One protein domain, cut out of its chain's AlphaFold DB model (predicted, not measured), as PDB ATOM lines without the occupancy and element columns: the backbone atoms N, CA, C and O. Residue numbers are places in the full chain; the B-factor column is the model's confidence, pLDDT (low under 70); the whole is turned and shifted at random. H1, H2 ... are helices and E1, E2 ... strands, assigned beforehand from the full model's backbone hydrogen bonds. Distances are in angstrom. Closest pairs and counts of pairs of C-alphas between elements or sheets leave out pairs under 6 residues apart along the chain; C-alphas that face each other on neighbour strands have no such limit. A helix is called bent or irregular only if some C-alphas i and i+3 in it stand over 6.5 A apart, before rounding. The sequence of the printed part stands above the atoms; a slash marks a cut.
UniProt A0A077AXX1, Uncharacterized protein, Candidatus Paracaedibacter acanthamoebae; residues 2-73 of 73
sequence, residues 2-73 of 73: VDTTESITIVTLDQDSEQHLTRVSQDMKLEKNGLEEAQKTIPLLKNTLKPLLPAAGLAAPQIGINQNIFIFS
ATOM      1  N   VAL A   2       8.849  60.816 -34.694       38.31
ATOM      2  CA  VAL A   2       7.929  60.758 -35.840       38.31
ATOM      3  C   VAL A   2       6.532  60.765 -35.244       38.31
ATOM      4  O   VAL A   2       6.225  59.911 -34.415       38.31
ATOM      5  N   ASP A   3       5.766  61.790 -35.585       37.00
ATOM      6  CA  ASP A   3       4.403  62.006 -35.120       37.00
ATOM      7  C   ASP A   3       3.518  60.859 -35.639       37.00
ATOM      8  O   ASP A   3       3.321  60.707 -36.839       37.00
ATOM      9  N   THR A   4       3.072  59.968 -34.752       46.81
ATOM     10  CA  THR A   4       2.298  58.759 -35.094       46.81
ATOM     11  C   THR A   4       0.785  58.987 -35.017       46.81
ATOM     12  O   THR A   4       0.028  58.042 -34.796       46.81
ATOM     13  N   THR A   5       0.329  60.232 -35.179       46.97
ATOM     14  CA  THR A   5      -1.086  60.621 -35.042       46.97
ATOM     15  C   THR A   5      -1.798  60.950 -36.355       46.97
ATOM     16  O   THR A   5      -2.931  61.427 -36.323       46.97
ATOM     17  N   GLU A   6      -1.220  60.637 -37.517       54.03
ATOM     18  CA  GLU A   6      -2.029  60.611 -38.738       54.03
ATOM     19  C   GLU A   6      -2.990  59.418 -38.677       54.03
ATOM     20  O   GLU A   6      -2.602  58.252 -38.769       54.03
ATOM     21  N   SER A   7      -4.268  59.722 -38.450       61.38
ATOM     22  CA  SER A   7      -5.354  58.755 -38.538       61.38
ATOM     23  C   SER A   7      -5.478  58.303 -39.991       61.38
ATOM     24  O   SER A   7      -6.041  58.996 -40.837       61.38
ATOM     25  N   ILE A   8      -4.901  57.143 -40.290       74.19
ATOM     26  CA  ILE A   8      -4.994  56.533 -41.611       74.19
ATOM     27  C   ILE A   8      -6.439  56.090 -41.825       74.19
ATOM     28  O   ILE A   8      -6.963  55.251 -41.089       74.19
ATOM     29  N   THR A   9      -7.078  56.676 -42.833       84.88
ATOM     30  CA  THR A   9      -8.471  56.396 -43.189       84.88
ATOM     31  C   THR A   9      -8.540  55.135 -44.045       84.88
ATOM     32  O   THR A   9      -7.716  54.940 -44.938       84.88
ATOM     33  N   ILE A  10      -9.513  54.264 -43.767       92.06
ATOM     34  CA  ILE A  10      -9.788  53.108 -44.624       92.06
ATOM     35  C   ILE A  10     -10.509  53.588 -45.875       92.06
ATOM     36  O   ILE A  10     -11.533  54.260 -45.776       92.06
ATOM     37  N   VAL A  11     -10.012  53.181 -47.036       92.38
ATOM     38  CA  VAL A  11     -10.686  53.392 -48.314       92.38
ATOM     39  C   VAL A  11     -11.900  52.468 -48.391       92.38
ATOM     40  O   VAL A  11     -11.774  51.243 -48.305       92.38
ATOM     41  N   THR A  12     -13.083  53.052 -48.559       90.69
ATOM     42  CA  THR A  12     -14.341  52.330 -48.779       90.69
ATOM     43  C   THR A  12     -14.756  52.407 -50.248       90.69
ATOM     44  O   THR A  12     -14.292  53.263 -50.998       90.69
ATOM     45  N   LEU A  13     -15.638  51.504 -50.688       89.56
ATOM     46  CA  LEU A  13     -16.055  51.402 -52.098       89.56
ATOM     47  C   LEU A  13     -16.671  52.699 -52.648       89.56
ATOM     48  O   LEU A  13     -16.543  52.989 -53.832       89.56
ATOM     49  N   ASP A  14     -17.340  53.471 -51.796       88.81
ATOM     50  CA  ASP A  14     -17.941  54.766 -52.118       88.81
ATOM     51  C   ASP A  14     -16.924  55.919 -52.177       88.81
ATOM     52  O   ASP A  14     -17.246  56.988 -52.694       88.81
ATOM     53  N   GLN A  15     -15.701  55.706 -51.681       83.94
ATOM     54  CA  GLN A  15     -14.645  56.721 -51.568       83.94
ATOM     55  C   GLN A  15     -13.422  56.421 -52.446       83.94
ATOM     56  O   GLN A  15     -12.492  57.224 -52.499       83.94
ATOM     57  N   ASP A  16     -13.423  55.299 -53.169       88.19
ATOM     58  CA  ASP A  16     -12.289  54.828 -53.967       88.19
ATOM     59  C   ASP A  16     -12.174  55.512 -55.345       88.19
ATOM     60  O   ASP A  16     -12.179  54.870 -56.399       88.19
ATOM     61  N   SER A  17     -12.088  56.843 -55.359       82.25
ATOM     62  CA  SER A  17     -11.937  57.632 -56.592       82.25
ATOM     63  C   SER A  17     -10.614  57.359 -57.321       82.25
ATOM     64  O   SER A  17     -10.545  57.483 -58.545       82.25
ATOM     65  N   GLU A  18      -9.585  56.941 -56.583       83.25
ATOM     66  CA  GLU A  18      -8.247  56.608 -57.085       83.25
ATOM     67  C   GLU A  18      -8.057  55.114 -57.402       83.25
ATOM     68  O   GLU A  18      -6.963  54.691 -57.788       83.25
ATOM     69  N   GLN A  19      -9.126  54.315 -57.310       89.06
ATOM     70  CA  GLN A  19      -9.134  52.892 -57.662       89.06
ATOM     71  C   GLN A  19      -8.152  52.033 -56.844       89.06
ATOM     72  O   GLN A  19      -7.686  51.005 -57.332       89.06
ATOM     73  N   HIS A  20      -7.833  52.399 -55.605       89.31
ATOM     74  CA  HIS A  20      -6.991  51.609 -54.711       89.31
ATOM     75  C   HIS A  20      -7.522  50.181 -54.507       89.31
ATOM     76  O   HIS A  20      -6.729  49.253 -54.410       89.31
ATOM     77  N   LEU A  21      -8.841  49.967 -54.468       91.94
ATOM     78  CA  LEU A  21      -9.436  48.651 -54.199       91.94
ATOM     79  C   LEU A  21      -9.580  47.777 -55.453       91.94
ATOM     80  O   LEU A  21      -9.806  46.573 -55.336       91.94
ATOM     81  N   THR A  22      -9.487  48.370 -56.647       92.12
ATOM     82  CA  THR A  22      -9.722  47.674 -57.927       92.12
ATOM     83  C   THR A  22      -8.491  47.609 -58.824       92.12
ATOM     84  O   THR A  22      -8.381  46.708 -59.660       92.12
ATOM     85  N   ARG A  23      -7.540  48.531 -58.653       92.06
ATOM     86  CA  ARG A  23      -6.259  48.506 -59.347       92.06
ATOM     87  C   ARG A  23      -5.429  47.324 -58.860       92.06
ATOM     88  O   ARG A  23      -5.392  46.996 -57.679       92.06
ATOM     89  N   VAL A  24      -4.711  46.705 -59.793       93.31
ATOM     90  CA  VAL A  24      -3.733  45.671 -59.455       93.31
ATOM     91  C   VAL A  24      -2.621  46.294 -58.604       93.31
ATOM     92  O   VAL A  24      -1.897  47.197 -59.047       93.31
ATOM     93  N   SER A  25      -2.497  45.791 -57.381       92.62
ATOM     94  CA  SER A  25      -1.412  46.100 -56.458       92.62
ATOM     95  C   SER A  25      -0.055  45.754 -57.055       92.62
ATOM     96  O   SER A  25       0.106  44.749 -57.747       92.62
ATOM     97  N   GLN A  26       0.941  46.592 -56.774       90.69
ATOM     98  CA  GLN A  26       2.295  46.361 -57.261       90.69
ATOM     99  C   GLN A  26       3.021  45.336 -56.392       90.69
ATOM    100  O   GLN A  26       3.002  45.421 -55.160       90.69
ATOM    101  N   ASP A  27       3.698  44.395 -57.049       89.00
ATOM    102  CA  ASP A  27       4.616  43.482 -56.381       89.00
ATOM    103  C   ASP A  27       5.797  44.249 -55.797       89.00
ATOM    104  O   ASP A  27       6.455  45.047 -56.471       89.00
ATOM    105  N   MET A  28       6.094  43.966 -54.533       85.12
ATOM    106  CA  MET A  28       7.243  44.535 -53.851       85.12
ATOM    107  C   MET A  28       8.435  43.587 -53.958       85.12
ATOM    108  O   MET A  28       8.393  42.449 -53.490       85.12
ATOM    109  N   LYS A  29       9.541  44.073 -54.526       86.69
ATOM    110  CA  LYS A  29      10.828  43.375 -54.451       86.69
ATOM    111  C   LYS A  29      11.460  43.642 -53.089       86.69
ATOM    112  O   LYS A  29      11.740  44.791 -52.771       86.69
ATOM    113  N   LEU A  30      11.754  42.598 -52.317       81.94
ATOM    114  CA  LEU A  30      12.361  42.703 -50.976       81.94
ATOM    115  C   LEU A  30      13.870  43.035 -50.991       81.94
ATOM    116  O   LEU A  30      14.620  42.655 -50.095       81.94
ATOM    117  N   GLU A  31      14.326  43.753 -52.012       87.94
ATOM    118  CA  GLU A  31      15.638  44.399 -52.029       87.94
ATOM    119  C   GLU A  31      15.630  45.602 -51.062       87.94
ATOM    120  O   GLU A  31      14.578  45.966 -50.537       87.94
ATOM    121  N   LYS A  32      16.788  46.239 -50.816       76.06
ATOM    122  CA  LYS A  32      16.975  47.261 -49.757       76.06
ATOM    123  C   LYS A  32      15.800  48.244 -49.602       76.06
ATOM    124  O   LYS A  32      15.281  48.390 -48.502       76.06
ATOM    125  N   ASN A  33      15.342  48.846 -50.701       83.00
ATOM    126  CA  ASN A  33      14.264  49.839 -50.674       83.00
ATOM    127  C   ASN A  33      12.889  49.223 -50.357       83.00
ATOM    128  O   ASN A  33      12.141  49.782 -49.562       83.00
ATOM    129  N   GLY A  34      12.561  48.054 -50.920       85.25
ATOM    130  CA  GLY A  34      11.287  47.387 -50.638       85.25
ATOM    131  C   GLY A  34      11.210  46.857 -49.207       85.25
ATOM    132  O   GLY A  34      10.155  46.907 -48.585       85.25
ATOM    133  N   LEU A  35      12.337  46.434 -48.626       88.56
ATOM    134  CA  LEU A  35      12.374  46.069 -47.210       88.56
ATOM    135  C   LEU A  35      12.069  47.273 -46.304       88.56
ATOM    136  O   LEU A  35      11.290  47.142 -45.360       88.56
ATOM    137  N   GLU A  36      12.650  48.440 -46.591       89.81
ATOM    138  CA  GLU A  36      12.378  49.674 -45.843       89.81
ATOM    139  C   GLU A  36      10.916  50.127 -45.980       89.81
ATOM    140  O   GLU A  36      10.313  50.571 -45.003       89.81
ATOM    141  N   GLU A  37      10.323  49.992 -47.168       88.62
ATOM    142  CA  GLU A  37       8.903  50.275 -47.387       88.62
ATOM    143  C   GLU A  37       8.002  49.307 -46.616       88.62
ATOM    144  O   GLU A  37       7.123  49.754 -45.883       88.62
ATOM    145  N   ALA A  38       8.255  47.995 -46.679       90.94
ATOM    146  CA  ALA A  38       7.499  47.011 -45.904       90.94
ATOM    147  C   ALA A  38       7.578  47.289 -44.393       90.94
ATOM    148  O   ALA A  38       6.568  47.229 -43.688       90.94
ATOM    149  N   GLN A  39       8.768  47.646 -43.893       91.81
ATOM    150  CA  GLN A  39       8.982  48.012 -42.491       91.81
ATOM    151  C   GLN A  39       8.195  49.258 -42.069       91.81
ATOM    152  O   GLN A  39       7.836  49.363 -40.898       91.81
ATOM    153  N   LYS A  40       7.898  50.175 -42.997       91.56
ATOM    154  CA  LYS A  40       7.033  51.338 -42.753       91.56
ATOM    155  C   LYS A  40       5.551  50.979 -42.861       91.56
ATOM    156  O   LYS A  40       4.780  51.368 -41.991       91.56
ATOM    157  N   THR A  41       5.153  50.198 -43.864       92.31
ATOM    158  CA  THR A  41       3.745  49.863 -44.143       92.31
ATOM    159  C   THR A  41       3.138  48.918 -43.103       92.31
ATOM    160  O   THR A  41       1.981  49.080 -42.719       92.31
ATOM    161  N   ILE A  42       3.898  47.945 -42.589       93.75
ATOM    162  CA  ILE A  42       3.375  46.963 -41.621       93.75
ATOM    163  C   ILE A  42       2.885  47.622 -40.312       93.75
ATOM    164  O   ILE A  42       1.771  47.310 -39.883       93.75
ATOM    165  N   PRO A  43       3.649  48.516 -39.649       94.38
ATOM    166  CA  PRO A  43       3.162  49.248 -38.479       94.38
ATOM    167  C   PRO A  43       1.903  50.067 -38.756       94.38
ATOM    168  O   PRO A  43       1.009  50.081 -37.913       94.38
ATOM    169  N   LEU A  44       1.812  50.703 -39.929       94.12
ATOM    170  CA  LEU A  44       0.632  51.466 -40.335       94.12
ATOM    171  C   LEU A  44      -0.596  50.556 -40.387       94.12
ATOM    172  O   LEU A  44      -1.576  50.817 -39.698       94.12
ATOM    173  N   LEU A  45      -0.495  49.423 -41.085       94.75
ATOM    174  CA  LEU A  45      -1.570  48.434 -41.148       94.75
ATOM    175  C   LEU A  45      -1.983  47.927 -39.762       94.75
ATOM    176  O   LEU A  45      -3.174  47.835 -39.470       94.75
ATOM    177  N   LYS A  46      -1.019  47.623 -38.884       94.31
ATOM    178  CA  LYS A  46      -1.306  47.148 -37.518       94.31
ATOM    179  C   LYS A  46      -2.028  48.203 -36.687       94.31
ATOM    180  O   LYS A  46      -2.974  47.874 -35.972       94.31
ATOM    181  N   ASN A  47      -1.590  49.456 -36.780       93.56
ATOM    182  CA  ASN A  47      -2.201  50.565 -36.060       93.56
ATOM    183  C   ASN A  47      -3.620  50.846 -36.565       93.56
ATOM    184  O   ASN A  47      -4.500  51.082 -35.742       93.56
ATOM    185  N   THR A  48      -3.857  50.741 -37.877       93.50
ATOM    186  CA  THR A  48      -5.194  50.871 -38.473       93.50
ATOM    187  C   THR A  48      -6.106  49.695 -38.118       93.50
ATOM    188  O   THR A  48      -7.281  49.905 -37.840       93.50
ATOM    189  N   LEU A  49      -5.589  48.460 -38.070       93.19
ATOM    190  CA  LEU A  49      -6.383  47.268 -37.747       93.19
ATOM    191  C   LEU A  49      -6.793  47.205 -36.268       93.19
ATOM    192  O   LEU A  49      -7.899  46.774 -35.953       93.19
ATOM    193  N   LYS A  50      -5.924  47.645 -35.348       92.81
ATOM    194  CA  LYS A  50      -6.145  47.566 -33.893       92.81
ATOM    195  C   LYS A  50      -7.512  48.098 -33.413       92.81
ATOM    196  O   LYS A  50      -8.148  47.393 -32.630       92.81
ATOM    197  N   PRO A  51      -7.993  49.291 -33.817       92.50
ATOM    198  CA  PRO A  51      -9.315  49.780 -33.413       92.50
ATOM    199  C   PRO A  51     -10.489  49.042 -34.079       92.50
ATOM    200  O   PRO A  51     -11.622  49.218 -33.646       92.50
ATOM    201  N   LEU A  52     -10.240  48.228 -35.109       91.31
ATOM    202  CA  LEU A  52     -11.261  47.527 -35.899       91.31
ATOM    203  C   LEU A  52     -11.445  46.067 -35.486       91.31
ATOM    204  O   LEU A  52     -12.218  45.337 -36.110       91.31
ATOM    205  N   LEU A  53     -10.717  45.607 -34.466       89.88
ATOM    206  CA  LEU A  53     -10.899  44.264 -33.928       89.88
ATOM    207  C   LEU A  53     -12.385  44.051 -33.571       89.88
ATOM    208  O   LEU A  53     -13.001  44.935 -32.972       89.88
ATOM    209  N   PRO A  54     -12.980  42.903 -33.942       93.50
ATOM    210  CA  PRO A  54     -12.330  41.632 -34.277       93.50
ATOM    211  C   PRO A  54     -12.091  41.387 -35.783       93.50
ATOM    212  O   PRO A  54     -12.090  40.237 -36.215       93.50
ATOM    213  N   ALA A  55     -11.924  42.428 -36.606       92.88
ATOM    214  CA  ALA A  55     -11.556  42.251 -38.011       92.88
ATOM    215  C   ALA A  55     -10.306  41.359 -38.171       92.88
ATOM    216  O   ALA A  55      -9.309  41.538 -37.475       92.88
ATOM    217  N   ALA A  56     -10.368  40.410 -39.110       93.69
ATOM    218  CA  ALA A  56      -9.373  39.343 -39.256       93.69
ATOM    219  C   ALA A  56      -8.044  39.792 -39.892       93.69
ATOM    220  O   ALA A  56      -7.040  39.086 -39.807       93.69
ATOM    221  N   GLY A  57      -8.025  40.936 -40.575       95.62
ATOM    222  CA  GLY A  57      -6.853  41.403 -41.303       95.62
ATOM    223  C   GLY A  57      -7.106  42.691 -42.068       95.62
ATOM    224  O   GLY A  57      -8.221  43.214 -42.083       95.62
ATOM    225  N   LEU A  58      -6.044  43.200 -42.684       95.69
ATOM    226  CA  LEU A  58      -6.054  44.435 -43.461       95.69
ATOM    227  C   LEU A  58      -4.970  44.374 -44.544       95.69
ATOM    228  O   LEU A  58      -3.839  43.960 -44.277       95.69
ATOM    229  N   ALA A  59      -5.305  44.797 -45.758       96.00
ATOM    230  CA  ALA A  59      -4.388  44.904 -46.887       96.00
ATOM    231  C   ALA A  59      -4.010  46.369 -47.156       96.00
ATOM    232  O   ALA A  59      -4.823  47.272 -46.970       96.00
ATOM    233  N   ALA A  60      -2.786  46.606 -47.634       95.19
ATOM    234  CA  ALA A  60      -2.261  47.936 -47.955       95.19
ATOM    235  C   ALA A  60      -3.179  48.787 -48.858       95.19
ATOM    236  O   ALA A  60      -3.352  49.971 -48.556       95.19
ATOM    237  N   PRO A  61      -3.862  48.235 -49.878       95.25
ATOM    238  CA  PRO A  61      -4.739  49.055 -50.711       95.25
ATOM    239  C   PRO A  61      -5.956  49.606 -49.960       95.25
ATOM    240  O   PRO A  61      -6.443  50.685 -50.282       95.25
ATOM    241  N   GLN A  62      -6.395  48.935 -48.888       94.88
ATOM    242  CA  GLN A  62      -7.492  49.406 -48.037       94.88
ATOM    243  C   GLN A  62      -7.114  50.647 -47.222       94.88
ATOM    244  O   GLN A  62      -7.986  51.256 -46.616       94.88
ATOM    245  N   ILE A  63      -5.837  51.034 -47.209       94.00
ATOM    246  CA  ILE A  63      -5.345  52.284 -46.621       94.00
ATOM    247  C   ILE A  63      -4.720  53.217 -47.671       94.00
ATOM    248  O   ILE A  63      -3.899  54.067 -47.336       94.00
ATOM    249  N   GLY A  64      -5.066  53.034 -48.951       91.81
ATOM    250  CA  GLY A  64      -4.597  53.876 -50.058       91.81
ATOM    251  C   GLY A  64      -3.206  53.522 -50.602       91.81
ATOM    252  O   GLY A  64      -2.702  54.186 -51.506       91.81
ATOM    253  N   ILE A  65      -2.566  52.462 -50.101       92.44
ATOM    254  CA  ILE A  65      -1.223  52.052 -50.531       92.44
ATOM    255  C   ILE A  65      -1.337  50.912 -51.552       92.44
ATOM    256  O   ILE A  65      -1.611  49.769 -51.193       92.44
ATOM    257  N   ASN A  66      -1.081  51.194 -52.832       92.38
ATOM    258  CA  ASN A  66      -1.197  50.215 -53.927       92.38
ATOM    259  C   ASN A  66      -0.011  49.221 -53.994       92.38
ATOM    260  O   ASN A  66       0.713  49.159 -54.993       92.38
ATOM    261  N   GLN A  67       0.203  48.457 -52.922       92.06
ATOM    262  CA  GLN A  67       1.280  47.470 -52.772       92.06
ATOM    263  C   GLN A  67       0.729  46.106 -52.335       92.06
ATOM    264  O   GLN A  67      -0.238  46.028 -51.578       92.06
ATOM    265  N   ASN A  68       1.377  45.018 -52.764       93.25
ATOM    266  CA  ASN A  68       1.043  43.648 -52.358       93.25
ATOM    267  C   ASN A  68       1.541  43.323 -50.938       93.25
ATOM    268  O   ASN A  68       2.432  42.501 -50.737       93.25
ATOM    269  N   ILE A  69       0.950  43.981 -49.938       94.25
ATOM    270  CA  ILE A  69       1.191  43.739 -48.511       94.25
ATOM    271  C   ILE A  69      -0.155  43.541 -47.817       94.25
ATOM    272  O   ILE A  69      -1.077  44.336 -47.990       94.25
ATOM    273  N   PHE A  70      -0.252  42.512 -46.978       94.94
ATOM    274  CA  PHE A  70      -1.383  42.313 -46.080       94.94
ATOM    275  C   PHE A  70      -0.909  41.819 -44.715       94.94
ATOM    276  O   PHE A  70       0.156  41.213 -44.589       94.94
ATOM    277  N   ILE A  71      -1.715  42.087 -43.694       95.31
ATOM    278  CA  ILE A  71      -1.547  41.544 -42.349       95.31
ATOM    279  C   ILE A  71      -2.825  40.827 -41.914       95.31
ATOM    280  O   ILE A  71      -3.911  41.089 -42.434       95.31
ATOM    281  N   PHE A  72      -2.691  39.973 -40.910       93.25
ATOM    282  CA  PHE A  72      -3.796  39.329 -40.207       93.25
ATOM    283  C   PHE A  72      -3.648  39.561 -38.697       93.25
ATOM    284  O   PHE A  72      -2.534  39.826 -38.228       93.25
ATOM    285  N   SER A  73      -4.772  39.538 -37.972       80.62
ATOM    286  CA  SER A  73      -4.838  39.706 -36.510       80.62
ATOM    287  C   SER A  73      -4.413  38.450 -35.762       80.62
ATOM    288  O   SER A  73      -4.895  37.368 -36.170       80.62
TER     289      SER A  73
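AT A GLANCE: This is residues 2 to 73 of the 73 residues of an uncharacterized protein of Candidatus Paracaedibacter acanthamoebae (UniProt A0A077AXX1). One long helix, H1, runs past a tiny two-strand ladder, E1 and E2, with its residues 41 to 52 near the strands, while its other end sticks out at residues 32 to 36. Before it, a long loop with no named element, residues 2 to 31, winds round the outside, and the short turn H2 sits between the strands along the chain. The printed part has 72 residues, with H1, E1, H2 and E2 in that order; the sheet, E1 - E2, is antiparallel. Of the residues in named elements most are helix, but under half of the printed residues are in named elements. The whole is compact, with a radius of gyration of the C-alphas of 12.3 A, and spans 34 by 27 by 24 A.

IN THESE COORDINATES: Residues 2 to 31 come first, from C-alpha 2 at (7.929, 60.758, -35.840). H1, residues 32 to 52, is 31.5 A long and starts at C-alpha 32 at (16.975, 47.261, -49.757). It is irregular, but only just: C-alphas 48 and 51 are 6.6 A apart. E1 is residues 57 to 59, 7.0 A; H2 is residues 60 to 63, 5.5 A; E2 is residues 70 to 72, 7.0 A, ending at C-alpha 72 at (-3.796, 39.329, -40.207).

HOW THE PARTS SIT: E1 and E2 are antiparallel at 175 degrees, with N 58 and O 71 at 3.0 A and N 71 and O 58 at 2.9 A, within hydrogen-bond range. The closest C-alphas of H1 and E1 are those of Leu 49 and Leu 58, 6.4 A; of H1 and E2, Leu 45 and Ile 71, 7.0 A. H1 and H2 only just touch, with 3 pairs of C-alphas within 8 A, through residues 41 to 45 of H1 alone; the closest C-alphas are those of Leu 45 and Ala 60, 6.9 A. In H1, 13 of 17 O i to N i+4 pairs are within hydrogen-bond range; H2 is too short for any.

THE WHOLE: The two C-alphas farthest apart, Asp 14 and Lys 32, are 35.8 A apart. The printed part has no cut, and ends at the chain's last residue, 73. The links H1 to E1 and E1 to H2 are tight, and H2 to E2 is short. Mean pLDDT of the printed part is 86.9; residues 2 to 7 are under 70.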